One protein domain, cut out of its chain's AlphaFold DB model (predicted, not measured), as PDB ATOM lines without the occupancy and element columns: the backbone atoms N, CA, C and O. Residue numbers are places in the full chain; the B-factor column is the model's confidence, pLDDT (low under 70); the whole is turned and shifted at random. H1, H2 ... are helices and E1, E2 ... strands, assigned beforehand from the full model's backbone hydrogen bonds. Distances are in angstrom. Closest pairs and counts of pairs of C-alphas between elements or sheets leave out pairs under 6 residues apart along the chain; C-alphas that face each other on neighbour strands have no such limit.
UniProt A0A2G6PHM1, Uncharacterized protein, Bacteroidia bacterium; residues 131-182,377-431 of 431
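AT A GLANCE: This is residues 131 to 182 and 377 to 431 of the 431 residues of an uncharacterized protein of Bacteroidia bacterium (UniProt A0A2G6PHM1). Two strongly twisted antiparallel sheets are joined at two places: a branched five-stranded sheet, with E7 and E8 in its middle and the helix H3 packed on it, and a smaller sheet of E2, E1 and E4 at the end away from H3. The small sheet leads into the large one through the short helix H2, between E2 and E3, and again through the tight link from E4 to E5; the short helix H1 lies over E3. The printed part has 107 residues, with three named helices and eight named strands in the order H1 E1 E2 H2 E3 H3 E4 E5 E6 E7 E8, a mixed class of helices and strands. The small sheet has the order E2, E1, E4. The whole is compact, with a radius of gyration of the C-alphas of 14.2 A, and rounded, spanning 35 by 35 by 25 A.

IN THESE COORDINATES: H1, residues 132 to 136, begins at C-alpha 132 at (121.297, 22.162, 4.284). E1 holds residues 138 to 144, 14.5 A long. E2, residues 147 to 156, measures 16.8 A and bends by 117 degrees at residue 150. H2, residues 157 to 160, and E3, residues 161 to 166, 15.5 A long, follow at once. H3, residues 168 to 176, is 12.7 A long, from C-alpha 168 at (129.004, 36.215, 6.949). After the cut come E4, residues 377 to 382, 16.7 A, E5, residues 385 to 387, and E6, residues 397 to 400. E7, residues 403 to 410, is 20.0 A long and bends by 63 degrees at residue 407. E8, residues 422 to 428, is 19.2 A long and ends at C-alpha 428 at (137.717, 17.603, 3.412).

HOW THE PARTS SIT: In the branched sheet E7 has three neighbours. E5, beside residues 408 to 410, and E6, beside residues 403 to 406, lie on one side of E7, and E8 lies on the other side. E6, E7 and E8 form a meander, each strand the antiparallel neighbour of the one before, in two hairpins. N 398 and O 405 are 2.9 A apart between E6 and E7, and N 424 and O 406 are 2.8 A apart between E8 and E7, both within hydrogen-bond range. E5 and E7 are antiparallel at 112 degrees, with N 386 and O 409 at 2.9 A. E3 is an edge strand antiparallel to E8 at 153 degrees, with N 162 and O 427 at 2.8 A. H3 is on this sheet at a height of 8.9 A, over E7 and, only just, over E8 with 3 of its C-alphas, and runs slantwise to the strands, at 39 degrees to E7 on the local plane. Its closest C-alphas to E6 are those of Ala 174 and Ala 400, 5.9 A apart. H1 is on the same sheet, only just over E3 with 3 of its C-alphas; the closest C-alphas of the two are those of Phe 135 and Val 163, 6.2 A apart. In the other sheet E1 is the inner strand. E1 and E2 are an antiparallel hairpin, with N 141 and O 153 at 2.8 A, and E1 and E4 are antiparallel at 153 degrees, with N 381 and O 140 at 2.7 A. H2 is on this sheet at a height of 7.9 A, and only grazes the branched one. H1 and H2 only just touch, with 3 pairs of C-alphas within 8 A, the closest being those of Arg 136 and Met 157 at 6.9 A. E4 and E8 are apart. In H3 every O i to N i+4 pair is within hydrogen-bond range; in H1 it is 0 of 1, beside 2 of 2 O i to N i+3 pairs, and H2 is too short for an i+4 pair.

THE WHOLE: The two C-alphas farthest apart are those of Asp 150 and Glu 169, at 39.5 A. Residues 183 to 376 are cut out, and C-alphas 182 and 377 are 21.1 A apart across the cut. Of the links that are printed whole, E7 to E8 is long, with 11 residues. The mean pLDDT of the printed part is 86.3; residues 179 to 182, 390 to 395 and 430 to 431 are under 70. Lys 431 is the chain's last residue.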
ATOM      1  N   SER A 131     120.325  25.392   0.735       94.38
ATOM      2  CA  SER A 131     119.836  24.886   2.010       94.38
ATOM      3  C   SER A 131     120.727  23.742   2.500       94.38
ATOM      4  O   SER A 131     121.464  23.132   1.726       94.38
ATOM      5  N   GLU A 132     120.616  23.364   3.775       91.38
ATOM      6  CA  GLU A 132     121.297  22.162   4.284       91.38
ATOM      7  C   GLU A 132     120.899  20.884   3.525       91.38
ATOM      8  O   GLU A 132     121.670  19.927   3.459       91.38
ATOM      9  N   GLY A 133     119.691  20.854   2.947       90.50
ATOM     10  CA  GLY A 133     119.221  19.740   2.126       90.50
ATOM     11  C   GLY A 133     120.054  19.553   0.858       90.50
ATOM     12  O   GLY A 133     120.305  18.414   0.462       90.50
ATOM     13  N   ASP A 134     120.564  20.643   0.279       91.19
ATOM     14  CA  ASP A 134     121.408  20.606  -0.919       91.19
ATOM     15  C   ASP A 134     122.778  19.954  -0.647       91.19
ATOM     16  O   ASP A 134     123.432  19.470  -1.571       91.19
ATOM     17  N   PHE A 135     123.184  19.857   0.625       89.50
ATOM     18  CA  PHE A 135     124.423  19.202   1.064       89.50
ATOM     19  C   PHE A 135     124.242  17.738   1.483       89.50
ATOM     20  O   PHE A 135     125.159  17.116   2.014       89.50
ATOM     21  N   ARG A 136     123.061  17.163   1.243       85.75
ATOM     22  CA  ARG A 136     122.814  15.720   1.410       85.75
ATOM     23  C   ARG A 136     122.896  14.950   0.091       85.75
ATOM     24  O   ARG A 136     122.760  13.731   0.097       85.75
ATOM     25  N   GLY A 137     123.063  15.656  -1.027       84.31
ATOM     26  CA  GLY A 137     123.170  15.066  -2.359       84.31
ATOM     27  C   GLY A 137     124.558  14.503  -2.674       84.31
ATOM     28  O   GLY A 137     125.494  14.600  -1.881       84.31
ATOM     29  N   SER A 138     124.687  13.933  -3.870       91.56
ATOM     30  CA  SER A 138     125.956  13.417  -4.387       91.56
ATOM     31  C   SER A 138     126.916  14.545  -4.781       91.56
ATOM     32  O   SER A 138     126.511  15.581  -5.317       91.56
ATOM     33  N   LEU A 139     128.209  14.308  -4.578       93.81
ATOM     34  CA  LEU A 139     129.283  15.050  -5.237       93.81
ATOM     35  C   LEU A 139     129.619  14.408  -6.583       93.81
ATOM     36  O   LEU A 139     129.306  13.246  -6.832       93.81
ATOM     37  N   LEU A 140     130.325  15.154  -7.426       93.88
ATOM     38  CA  LEU A 140     130.888  14.657  -8.675       93.88
ATOM     39  C   LEU A 140     132.396  14.457  -8.526       93.88
ATOM     40  O   LEU A 140     133.142  15.424  -8.447       93.88
ATOM     41  N   ALA A 141     132.871  13.220  -8.506       93.44
ATOM     42  CA  ALA A 141     134.292  12.920  -8.423       93.44
ATOM     43  C   ALA A 141     134.911  12.745  -9.814       93.44
ATOM     44  O   ALA A 141     134.512  11.864 -10.576       93.44
ATOM     45  N   TYR A 142     135.930  13.544 -10.122       89.81
ATOM     46  CA  TYR A 142     136.772  13.380 -11.314       89.81
ATOM     47  C   TYR A 142     138.063  12.621 -11.022       89.81
ATOM     48  O   TYR A 142     138.676  12.061 -11.930       89.81
ATOM     49  N   CYS A 143     138.481  12.602  -9.757       90.44
ATOM     50  CA  CYS A 143     139.632  11.842  -9.313       90.44
ATOM     51  C   CYS A 143     139.437  11.371  -7.873       90.44
ATOM     52  O   CYS A 143     139.067  12.182  -7.019       90.44
ATOM     53  N   ILE A 144     139.720  10.095  -7.596       91.94
ATOM     54  CA  ILE A 144     139.754   9.532  -6.238       91.94
ATOM     55  C   ILE A 144     141.018   8.700  -6.073       91.94
ATOM     56  O   ILE A 144     141.303   7.814  -6.870       91.94
ATOM     57  N   GLY A 145     141.802   8.990  -5.033       87.31
ATOM     58  CA  GLY A 145     143.024   8.250  -4.726       87.31
ATOM     59  C   GLY A 145     144.071   8.287  -5.844       87.31
ATOM     60  O   GLY A 145     144.968   7.449  -5.854       87.31
ATOM     61  N   GLY A 146     143.969   9.235  -6.782       83.94
ATOM     62  CA  GLY A 146     144.832   9.292  -7.959       83.94
ATOM     63  C   GLY A 146     144.294   8.630  -9.222       83.94
ATOM     64  O   GLY A 146     144.902   8.810 -10.279       83.94
ATOM     65  N   GLU A 147     143.183   7.901  -9.136       88.69
ATOM     66  CA  GLU A 147     142.472   7.348 -10.287       88.69
ATOM     67  C   GLU A 147     141.589   8.433 -10.908       88.69
ATOM     68  O   GLU A 147     140.681   8.944 -10.252       88.69
ATOM     69  N   ARG A 148     141.877   8.803 -12.161       85.56
ATOM     70  CA  ARG A 148     141.111   9.804 -12.915       85.56
ATOM     71  C   ARG A 148     139.976   9.146 -13.688       85.56
ATOM     72  O   ARG A 148     140.166   8.081 -14.267       85.56
ATOM     73  N   PHE A 149     138.840   9.831 -13.758       84.19
ATOM     74  CA  PHE A 149     137.678   9.390 -14.519       84.19
ATOM     75  C   PHE A 149     137.430  10.303 -15.725       84.19
ATOM     76  O   PHE A 149     137.408  11.530 -15.591       84.19
ATOM     77  N   ASP A 150     137.182   9.700 -16.890       79.00
ATOM     78  CA  ASP A 150     136.832  10.427 -18.122       79.00
ATOM     79  C   ASP A 150     135.503  11.179 -17.976       79.00
ATOM     80  O   ASP A 150     135.318  12.277 -18.499       79.00
ATOM     81  N   ARG A 151     134.572  10.594 -17.215       84.94
ATOM     82  CA  ARG A 151     133.307  11.211 -16.809       84.94
ATOM     83  C   ARG A 151     133.236  11.257 -15.286       84.94
ATOM     84  O   ARG A 151     133.650  10.285 -14.653       84.94
ATOM     85  N   PRO A 152     132.706  12.339 -14.691       90.06
ATOM     86  CA  PRO A 152     132.597  12.415 -13.245       90.06
ATOM     87  C   PRO A 152     131.694  11.298 -12.724       90.06
ATOM     88  O   PRO A 152     130.648  11.007 -13.308       90.06
ATOM     89  N   ARG A 153     132.094  10.683 -11.613       93.62
ATOM     90  CA  ARG A 153     131.282   9.694 -10.903       93.62
ATOM     91  C   ARG A 153     130.516  10.379  -9.789       93.62
ATOM     92  O   ARG A 153     131.096  11.164  -9.046       93.62
ATOM     93  N   GLU A 154     129.240  10.057  -9.644       95.62
ATOM     94  CA  GLU A 154     128.513  10.446  -8.443       95.62
ATOM     95  C   GLU A 154     129.054   9.680  -7.240       95.62
ATOM     96  O   GLU A 154     129.226   8.458  -7.292       95.62
ATOM     97  N   VAL A 155     129.345  10.411  -6.171       94.38
ATOM     98  CA  VAL A 155     129.847   9.855  -4.917       94.38
ATOM     99  C   VAL A 155     129.127  10.471  -3.734       94.38
ATOM    100  O   VAL A 155     128.661  11.610  -3.799       94.38
ATOM    101  N   ASP A 156     129.048   9.719  -2.642       92.00
ATOM    102  CA  ASP A 156     128.455  10.201  -1.403       92.00
ATOM    103  C   ASP A 156     129.254  11.397  -0.866       92.00
ATOM    104  O   ASP A 156     130.478  11.326  -0.729       92.00
ATOM    105  N   MET A 157     128.572  12.510  -0.575       91.81
ATOM    106  CA  MET A 157     129.243  13.698  -0.050       91.81
ATOM    107  C   MET A 157     129.929  13.392   1.278       91.81
ATOM    108  O   MET A 157     131.121  13.662   1.404       91.81
ATOM    109  N   GLY A 158     129.219  12.762   2.217       90.25
ATOM    110  CA  GLY A 158     129.703  12.458   3.562       90.25
ATOM    111  C   GLY A 158     130.938  11.558   3.594       90.25
ATOM    112  O   GLY A 158     131.683  11.583   4.576       90.25
ATOM    113  N   GLU A 159     131.212  10.816   2.521       91.62
ATOM    114  CA  GLU A 159     132.448  10.056   2.364       91.62
ATOM    115  C   GLU A 159     133.686  10.958   2.185       91.62
ATOM    116  O   GLU A 159     134.739  10.678   2.774       91.62
ATOM    117  N   TYR A 160     133.571  12.056   1.435       92.75
ATOM    118  CA  TYR A 160     134.717  12.858   0.987       92.75
ATOM    119  C   TYR A 160     134.752  14.282   1.544       92.75
ATOM    120  O   TYR A 160     135.839  14.842   1.712       92.75
ATOM    121  N   ALA A 161     133.597  14.870   1.839       93.69
ATOM    122  CA  ALA A 161     133.493  16.226   2.342       93.69
ATOM    123  C   ALA A 161     132.289  16.421   3.273       93.69
ATOM    124  O   ALA A 161     131.274  15.737   3.185       93.69
ATOM    125  N   ARG A 162     132.374  17.424   4.140       94.38
ATOM    126  CA  ARG A 162     131.226  17.961   4.874       94.38
ATOM    127  C   ARG A 162     131.101  19.440   4.560       94.38
ATOM    128  O   ARG A 162     132.058  20.182   4.774       94.38
ATOM    129  N   VAL A 163     129.942  19.848   4.054       95.56
ATOM    130  CA  VAL A 163     129.646  21.242   3.711       95.56
ATOM    131  C   VAL A 163     128.633  21.797   4.703       95.56
ATOM    132  O   VAL A 163     127.647  21.138   5.023       95.56
ATOM    133  N   GLU A 164     128.891  22.998   5.200       96.25
ATOM    134  CA  GLU A 164     128.043  23.706   6.158       96.25
ATOM    135  C   GLU A 164     127.774  25.119   5.640       96.25
ATOM    136  O   GLU A 164     128.710  25.787   5.192       96.25
ATOM    137  N   LEU A 165     126.519  25.578   5.721       96.88
ATOM    138  CA  LEU A 165     126.208  27.003   5.597       96.88
ATOM    139  C   LEU A 165     126.706  27.703   6.864       96.88
ATOM    140  O   LEU A 165     126.436  27.237   7.971       96.88
ATOM    141  N   ILE A 166     127.414  28.813   6.699       97.38
ATOM    142  CA  ILE A 166     127.909  29.642   7.802       97.38
ATOM    143  C   ILE A 166     127.424  31.082   7.631       97.38
ATOM    144  O   ILE A 166     126.982  31.475   6.547       97.38
ATOM    145  N   SER A 167     127.492  31.871   8.703       96.31
ATOM    146  CA  SER A 167     127.180  33.297   8.618       96.31
ATOM    147  C   SER A 167     128.317  34.079   7.952       96.31
ATOM    148  O   SER A 167     129.456  33.610   7.866       96.31
ATOM    149  N   GLU A 168     128.006  35.288   7.489       94.56
ATOM    150  CA  GLU A 168     129.004  36.215   6.949       94.56
ATOM    151  C   GLU A 168     130.053  36.585   8.005       94.56
ATOM    152  O   GLU A 168     131.246  36.611   7.716       94.56
ATOM    153  N   GLU A 169     129.636  36.779   9.258       95.31
ATOM    154  CA  GLU A 169     130.551  37.095  10.356       95.31
ATOM    155  C   GLU A 169     131.542  35.954  10.623       95.31
ATOM    156  O   GLU A 169     132.721  36.212  10.863       95.31
ATOM    157  N   GLU A 170     131.095  34.693  10.569       95.94
ATOM    158  CA  GLU A 170     131.992  33.538  10.711       95.94
ATOM    159  C   GLU A 170     132.980  33.450   9.538       95.94
ATOM    160  O   GLU A 170     134.161  33.154   9.743       95.94
ATOM    161  N   PHE A 171     132.520  33.742   8.317       94.12
ATOM    162  CA  PHE A 171     133.370  33.779   7.129       94.12
ATOM    163  C   PHE A 171     134.458  34.855   7.243       94.12
ATOM    164  O   PHE A 171     135.637  34.550   7.053       94.12
ATOM    165  N   GLU A 172     134.104  36.083   7.628       91.56
ATOM    166  CA  GLU A 172     135.070  37.178   7.786       91.56
ATOM    167  C   GLU A 172     136.065  36.915   8.930       91.56
ATOM    168  O   GLU A 172     137.268  37.131   8.775       91.56
ATOM    169  N   GLN A 173     135.625  36.328  10.048       91.88
ATOM    170  CA  GLN A 173     136.543  35.911  11.118       91.88
ATOM    171  C   GLN A 173     137.536  34.834  10.658       91.88
ATOM    172  O   GLN A 173     138.711  34.854  11.039       91.88
ATOM    173  N   ALA A 174     137.086  33.870   9.851       91.12
ATOM    174  CA  ALA A 174     137.972  32.866   9.268       91.12
ATOM    175  C   ALA A 174     138.949  33.499   8.266       91.12
ATOM    176  O   ALA A 174     140.120  33.113   8.207       91.12
ATOM    177  N   ARG A 175     138.496  34.516   7.525       87.75
ATOM    178  CA  ARG A 175     139.307  35.270   6.567       87.75
ATOM    179  C   ARG A 175     140.477  35.987   7.239       87.75
ATOM    180  O   ARG A 175     141.555  36.067   6.654       87.75
ATOM    181  N   GLU A 176     140.338  36.463   8.469       85.94
ATOM    182  CA  GLU A 176     141.465  37.053   9.212       85.94
ATOM    183  C   GLU A 176     142.548  36.025   9.578       85.94
ATOM    184  O   GLU A 176     143.733  36.355   9.650       85.94
ATOM    185  N   LYS A 177     142.158  34.760   9.768       81.50
ATOM    186  CA  LYS A 177     143.047  33.645  10.140       81.50
ATOM    187  C   LYS A 177     143.582  32.866   8.945       81.50
ATOM    188  O   LYS A 177     144.306  31.883   9.126       81.50
ATOM    189  N   ARG A 178     143.172  33.242   7.734       77.94
ATOM    190  CA  ARG A 178     143.403  32.442   6.537       77.94
ATOM    191  C   ARG A 178     144.880  32.142   6.329       77.94
ATOM    192  O   ARG A 178     145.767  32.974   6.551       77.94
ATOM    193  N   ALA A 179     145.131  30.929   5.862       61.09
ATOM    194  CA  ALA A 179     146.441  30.516   5.414       61.09
ATOM    195  C   ALA A 179     146.742  31.249   4.104       61.09
ATOM    196  O   ALA A 179     146.441  30.754   3.022       61.09
ATOM    197  N   THR A 180     147.349  32.432   4.197       54.12
ATOM    198  CA  THR A 180     147.963  33.051   3.022       54.12
ATOM    199  C   THR A 180     148.992  32.076   2.477       54.12
ATOM    200  O   THR A 180     149.784  31.515   3.241       54.12
ATOM    201  N   ARG A 181     148.937  31.844   1.162       49.06
ATOM    202  CA  ARG A 181     149.867  31.028   0.375       49.06
ATOM    203  C   ARG A 181     151.279  31.212   0.928       49.06
ATOM    204  O   ARG A 181     151.890  32.253   0.703       49.06
ATOM    205  N   GLY A 182     151.728  30.262   1.758       45.75
ATOM    206  CA  GLY A 182     152.792  30.508   2.732       45.75
ATOM    207  C   GLY A 182     153.978  31.195   2.077       45.75
ATOM    208  O   GLY A 182     154.623  30.549   1.261       45.75
ATOM    209  N   ALA A 377     144.988  13.720  -5.719       88.25
ATOM    210  CA  ALA A 377     144.455  12.690  -4.839       88.25
ATOM    211  C   ALA A 377     142.929  12.723  -4.818       88.25
ATOM    212  O   ALA A 377     142.295  11.694  -4.607       88.25
ATOM    213  N   LEU A 378     142.353  13.903  -5.029       92.62
ATOM    214  CA  LEU A 378     140.921  14.109  -4.974       92.62
ATOM    215  C   LEU A 378     140.542  15.286  -5.870       92.62
ATOM    216  O   LEU A 378     141.209  16.318  -5.838       92.62
ATOM    217  N   GLU A 379     139.479  15.146  -6.649       92.75
ATOM    218  CA  GLU A 379     138.877  16.254  -7.391       92.75
ATOM    219  C   GLU A 379     137.357  16.120  -7.352       92.75
ATOM    220  O   GLU A 379     136.806  15.155  -7.886       92.75
ATOM    221  N   LEU A 380     136.707  17.074  -6.684       93.94
ATOM    222  CA  LEU A 380     135.284  17.054  -6.352       93.94
ATOM    223  C   LEU A 380     134.576  18.261  -6.959       93.94
ATOM    224  O   LEU A 380     134.964  19.403  -6.723       93.94
ATOM    225  N   GLY A 381     133.510  17.999  -7.698       93.44
ATOM    226  CA  GLY A 381     132.527  18.965  -8.153       93.44
ATOM    227  C   GLY A 381     131.320  19.002  -7.220       93.44
ATOM    228  O   GLY A 381     130.827  17.960  -6.784       93.44
ATOM    229  N   PHE A 382     130.831  20.207  -6.949       94.00
ATOM    230  CA  PHE A 382     129.689  20.480  -6.084       94.00
ATOM    231  C   PHE A 382     128.529  21.004  -6.943       94.00
ATOM    232  O   PHE A 382     128.401  22.213  -7.123       94.00
ATOM    233  N   PRO A 383     127.681  20.123  -7.503       91.19
ATOM    234  CA  PRO A 383     126.794  20.461  -8.621       91.19
ATOM    235  C   PRO A 383     125.728  21.519  -8.307       91.19
ATOM    236  O   PRO A 383     125.165  22.099  -9.232       91.19
ATOM    237  N   GLN A 384     125.438  21.761  -7.026       92.75
ATOM    238  CA  GLN A 384     124.435  22.732  -6.587       92.75
ATOM    239  C   GLN A 384     124.995  24.144  -6.388       92.75
ATOM    240  O   GLN A 384     124.206  25.078  -6.274       92.75
ATOM    241  N   MET A 385     126.319  24.325  -6.344       92.19
ATOM    242  CA  MET A 385     126.924  25.609  -5.990       92.19
ATOM    243  C   MET A 385     127.998  26.049  -6.981       92.19
ATOM    244  O   MET A 385     128.674  25.228  -7.594       92.19
ATOM    245  N   GLU A 386     128.193  27.356  -7.094       89.75
ATOM    246  CA  GLU A 386     129.252  27.999  -7.869       89.75
ATOM    247  C   GLU A 386     130.062  28.922  -6.960       89.75
ATOM    248  O   GLU A 386     129.497  29.610  -6.111       89.75
ATOM    249  N   PHE A 387     131.385  28.961  -7.131       87.38
ATOM    250  CA  PHE A 387     132.219  29.916  -6.405       87.38
ATOM    251  C   PHE A 387     131.993  31.332  -6.944       87.38
ATOM    252  O   PHE A 387     132.069  31.560  -8.153       87.38
ATOM    253  N   LEU A 388     131.752  32.292  -6.050       84.50
ATOM    254  CA  LEU A 388     131.679  33.701  -6.418       84.50
ATOM    255  C   LEU A 388     133.094  34.262  -6.533       84.50
ATOM    256  O   LEU A 388     133.645  34.744  -5.556       84.50
ATOM    257  N   LEU A 389     133.692  34.220  -7.718       72.50
ATOM    258  CA  LEU A 389     135.038  34.756  -7.917       72.50
ATOM    259  C   LEU A 389     134.977  36.282  -8.078       72.50
ATOM    260  O   LEU A 389     134.623  36.778  -9.144       72.50
ATOM    261  N   MET A 390     135.286  37.030  -7.016       58.28
ATOM    262  CA  MET A 390     135.337  38.498  -7.079       58.28
ATOM    263  C   MET A 390     136.603  38.989  -7.798       58.28
ATOM    264  O   MET A 390     137.673  38.389  -7.687       58.28
ATOM    265  N   GLY A 391     136.479  40.107  -8.518       54.34
ATOM    266  CA  GLY A 391     137.622  40.856  -9.041       54.34
ATOM    267  C   GLY A 391     138.381  41.597  -7.932       54.34
ATOM    268  O   GLY A 391     137.805  41.946  -6.909       54.34
ATOM    269  N   HIS A 392     139.685  41.798  -8.153       46.62
ATOM    270  CA  HIS A 392     140.659  42.579  -7.370       46.62
ATOM    271  C   HIS A 392     140.318  42.904  -5.898       46.62
ATOM    272  O   HIS A 392     139.794  43.970  -5.595       46.62
ATOM    273  N   GLY A 393     140.775  42.049  -4.974       55.09
ATOM    274  CA  GLY A 393     141.053  42.438  -3.581       55.09
ATOM    275  C   GLY A 393     140.352  41.618  -2.501       55.09
ATOM    276  O   GLY A 393     140.872  41.534  -1.388       55.09
ATOM    277  N   ASP A 394     139.240  40.953  -2.827       67.81
ATOM    278  CA  ASP A 394     138.485  40.168  -1.851       67.81
ATOM    279  C   ASP A 394     138.588  38.658  -2.064       67.81
ATOM    280  O   ASP A 394     138.230  38.100  -3.103       67.81
ATOM    281  N   ALA A 395     139.085  37.995  -1.020       64.69
ATOM    282  CA  ALA A 395     139.218  36.553  -0.912       64.69
ATOM    283  C   ALA A 395     137.836  35.890  -0.910       64.69
ATOM    284  O   ALA A 395     137.173  35.824   0.121       64.69
ATOM    285  N   SER A 396     137.405  35.379  -2.056       83.31
ATOM    286  CA  SER A 396     136.128  34.666  -2.162       83.31
ATOM    287  C   SER A 396     136.225  33.190  -1.809       83.31
ATOM    288  O   SER A 396     135.231  32.600  -1.402       83.31
ATOM    289  N   VAL A 397     137.406  32.588  -1.949       88.50
ATOM    290  CA  VAL A 397     137.664  31.197  -1.580       88.50
ATOM    291  C   VAL A 397     139.050  31.113  -0.954       88.50
ATOM    292  O   VAL A 397     140.028  31.535  -1.568       88.50
ATOM    293  N   PHE A 398     139.148  30.582   0.260       88.00
ATOM    294  CA  PHE A 398     140.409  30.483   0.997       88.00
ATOM    295  C   PHE A 398     140.415  29.281   1.944       88.00
ATOM    296  O   PHE A 398     139.389  28.663   2.208       88.00
ATOM    297  N   MET A 399     141.592  28.935   2.465       88.50
ATOM    298  CA  MET A 399     141.746  27.916   3.506       88.50
ATOM    299  C   MET A 399     141.974  28.578   4.867       88.50
ATOM    300  O   MET A 399     142.856  29.425   5.004       88.50
ATOM    301  N   ALA A 400     141.243  28.148   5.891       88.00
ATOM    302  CA  ALA A 400     141.456  28.539   7.285       88.00
ATOM    303  C   ALA A 400     141.111  27.360   8.200       88.00
ATOM    304  O   ALA A 400     140.240  26.560   7.871       88.00
ATOM    305  N   ASP A 401     141.826  27.205   9.317       86.62
ATOM    306  CA  ASP A 401     141.531  26.191  10.345       86.62
ATOM    307  C   ASP A 401     141.339  24.747   9.809       86.62
ATOM    308  O   ASP A 401     140.615  23.933  10.376       86.62
ATOM    309  N   GLY A 402     142.014  24.407   8.702       86.81
ATOM    310  CA  GLY A 402     141.942  23.085   8.066       86.81
ATOM    311  C   GLY A 402     140.732  22.844   7.151       86.81
ATOM    312  O   GLY A 402     140.593  21.729   6.649       86.81
ATOM    313  N   ALA A 403     139.902  23.857   6.897       92.44
ATOM    314  CA  ALA A 403     138.749  23.801   6.002       92.44
ATOM    315  C   ALA A 403     138.853  24.839   4.871       92.44
ATOM    316  O   ALA A 403     139.565  25.840   4.991       92.44
ATOM    317  N   VAL A 404     138.126  24.602   3.776       92.69
ATOM    318  CA  VAL A 404     137.932  25.599   2.716       92.69
ATOM    319  C   VAL A 404     136.722  26.446   3.074       92.69
ATOM    320  O   VAL A 404     135.641  25.917   3.312       92.69
ATOM    321  N   TYR A 405     136.895  27.756   3.077       94.06
ATOM    322  CA  TYR A 405     135.829  28.733   3.206       94.06
ATOM    323  C   TYR A 405     135.572  29.325   1.832       94.06
ATOM    324  O   TYR A 405     136.519  29.678   1.125       94.06
ATOM    325  N   ALA A 406     134.307  29.408   1.437       93.31
ATOM    326  CA  ALA A 406     133.940  29.953   0.144       93.31
ATOM    327  C   ALA A 406     132.681  30.812   0.225       93.31
ATOM    328  O   ALA A 406     131.698  30.434   0.859       93.31
ATOM    329  N   ARG A 407     132.699  31.930  -0.491       92.81
ATOM    330  CA  ARG A 407     131.505  32.655  -0.895       92.81
ATOM    331  C   ARG A 407     130.978  32.016  -2.177       92.81
ATOM    332  O   ARG A 407     131.722  31.835  -3.145       92.81
ATOM    333  N   VAL A 408     129.710  31.635  -2.173       93.06
ATOM    334  CA  VAL A 408     129.089  30.828  -3.225       93.06
ATOM    335  C   VAL A 408     127.738  31.385  -3.643       93.06
ATOM    336  O   VAL A 408     127.076  32.096  -2.888       93.06
ATOM    337  N   PHE A 409     127.316  30.998  -4.840       92.12
ATOM    338  CA  PHE A 409     125.929  31.064  -5.272       92.12
ATOM    339  C   PHE A 409     125.358  29.664  -5.419       92.12
ATOM    340  O   PHE A 409     126.064  28.723  -5.781       92.12
ATOM    341  N   SER A 410     124.052  29.544  -5.202       92.69
ATOM    342  CA  SER A 410     123.290  28.427  -5.747       92.69
ATOM    343  C   SER A 410     123.359  28.469  -7.272       92.69
ATOM    344  O   SER A 410     123.168  29.529  -7.870       92.69
ATOM    345  N   LYS A 411     123.552  27.315  -7.917       89.25
ATOM    346  CA  LYS A 411     123.516  27.186  -9.385       89.25
ATOM    347  C   LYS A 411     122.163  27.612  -9.974       89.25
ATOM    348  O   LYS A 411     122.053  27.883 -11.166       89.25
ATOM    349  N   ARG A 412     121.121  27.687  -9.138       87.69
ATOM    350  CA  ARG A 412     119.812  28.215  -9.537       87.69
ATOM    351  C   ARG A 412     119.904  29.695  -9.929       87.69
ATOM    352  O   ARG A 412     119.111  30.120 -10.748       87.69
ATOM    353  N   VAL A 413     120.873  30.461  -9.419       83.75
ATOM    354  CA  VAL A 413     121.018  31.905  -9.661       83.75
ATOM    355  C   VAL A 413     121.835  32.182 -10.930       83.75
ATOM    356  O   VAL A 413     123.055  32.056 -10.928       83.75
ATOM    357  N   VAL A 414     121.180  32.633 -12.005       75.94
ATOM    358  CA  VAL A 414     121.835  32.874 -13.312       75.94
ATOM    359  C   VAL A 414     122.599  34.206 -13.350       75.94
ATOM    360  O   VAL A 414     123.754  34.240 -13.762       75.94
ATOM    361  N   ASN A 415     121.999  35.291 -12.845       74.38
ATOM    362  CA  ASN A 415     122.569  36.652 -12.907       74.38
ATOM    363  C   ASN A 415     123.395  37.040 -11.666       74.38
ATOM    364  O   ASN A 415     123.797  38.190 -11.514       74.38
ATOM    365  N   ARG A 416     123.634  36.071 -10.771       76.56
ATOM    366  CA  ARG A 416     124.484  36.154  -9.568       76.56
ATOM    367  C   ARG A 416     124.410  37.489  -8.780       76.56
ATOM    368  O   ARG A 416     125.462  38.059  -8.479       76.56
ATOM    369  N   PRO A 417     123.217  38.006  -8.401       82.44
ATOM    370  CA  PRO A 417     123.127  39.221  -7.586       82.44
ATOM    371  C   PRO A 417     123.741  38.975  -6.206       82.44
ATOM    372  O   PRO A 417     123.440  37.957  -5.583       82.44
ATOM    373  N   LEU A 418     124.555  39.905  -5.694       84.50
ATOM    374  CA  LEU A 418     125.282  39.728  -4.424       84.50
ATOM    375  C   LEU A 418     124.376  39.436  -3.212       84.50
ATOM    376  O   LEU A 418     124.830  38.780  -2.278       84.50
ATOM    377  N   ASP A 419     123.102  39.830  -3.256       84.50
ATOM    378  CA  ASP A 419     122.085  39.556  -2.224       84.50
ATOM    379  C   ASP A 419     121.805  38.053  -2.004       84.50
ATOM    380  O   ASP A 419     121.305  37.633  -0.950       84.50
ATOM    381  N   PHE A 420     122.130  37.226  -3.001       89.94
ATOM    382  CA  PHE A 420     122.014  35.769  -2.938       89.94
ATOM    383  C   PHE A 420     123.324  35.070  -2.594       89.94
ATOM    384  O   PHE A 420     123.365  33.838  -2.574       89.94
ATOM    385  N   ALA A 421     124.398  35.823  -2.353       91.56
ATOM    386  CA  ALA A 421     125.659  35.220  -1.976       91.56
ATOM    387  C   ALA A 421     125.507  34.560  -0.603       91.56
ATOM    388  O   ALA A 421     124.947  35.134   0.332       91.56
ATOM    389  N   GLN A 422     126.019  33.344  -0.496       95.00
ATOM    390  CA  GLN A 422     126.060  32.588   0.744       95.00
ATOM    391  C   GLN A 422     127.493  32.208   1.064       95.00
ATOM    392  O   GLN A 422     128.374  32.247   0.206       95.00
ATOM    393  N   TYR A 423     127.713  31.814   2.307       95.62
ATOM    394  CA  TYR A 423     129.023  31.450   2.806       95.62
ATOM    395  C   TYR A 423     128.989  29.988   3.227       95.62
ATOM    396  O   TYR A 423     128.065  29.545   3.914       95.62
ATOM    397  N   VAL A 424     129.985  29.230   2.780       96.50
ATOM    398  CA  VAL A 424     130.122  27.815   3.111       96.50
ATOM    399  C   VAL A 424     131.477  27.519   3.721       96.50
ATOM    400  O   VAL A 424     132.498  28.102   3.346       96.50
ATOM    401  N   ARG A 425     131.475  26.540   4.621       96.56
ATOM    402  CA  ARG A 425     132.667  25.859   5.114       96.56
ATOM    403  C   ARG A 425     132.669  24.422   4.604       96.56
ATOM    404  O   ARG A 425     131.709  23.688   4.815       96.56
ATOM    405  N   ILE A 426     133.759  24.017   3.960       95.56
ATOM    406  CA  ILE A 426     133.957  22.691   3.374       95.56
ATOM    407  C   ILE A 426     135.105  22.002   4.115       95.56
ATOM    408  O   ILE A 426     136.279  22.356   3.963       95.56
ATOM    409  N   HIS A 427     134.768  20.985   4.900       94.31
ATOM    410  CA  HIS A 427     135.736  20.085   5.518       94.31
ATOM    411  C   HIS A 427     136.026  18.937   4.568       94.31
ATOM    412  O   HIS A 427     135.116  18.198   4.204       94.31
ATOM    413  N   LEU A 428     137.285  18.765   4.181       90.94
ATOM    414  CA  LEU A 428     137.717  17.603   3.412       90.94
ATOM    415  C   LEU A 428     138.028  16.446   4.361       90.94
ATOM    416  O   LEU A 428     138.835  16.586   5.285       90.94
ATOM    417  N   ASN A 429     137.429  15.284   4.115       87.50
ATOM    418  CA  ASN A 429     137.695  14.109   4.931       87.50
ATOM    419  C   ASN A 429     139.115  13.592   4.677       87.50
ATOM    420  O   ASN A 429     139.613  13.557   3.550       87.50
ATOM    421  N   LYS A 430     139.784  13.160   5.750       68.56
ATOM    422  CA  LYS A 430     141.097  12.511   5.677       68.56
ATOM    423  C   LYS A 430     140.926  11.078   5.159       68.56
ATOM    424  O   LYS A 430     140.966  10.144   5.951       68.56
ATOM    425  N   LYS A 431     140.704  10.910   3.861       58.22
ATOM    426  CA  LYS A 431     140.961   9.634   3.187       58.22
ATOM    427  C   LYS A 431     142.305   9.667   2.467       58.22
ATOM    428  O   LYS A 431     142.776  10.784   2.125       58.22
TER     429      LYS A 431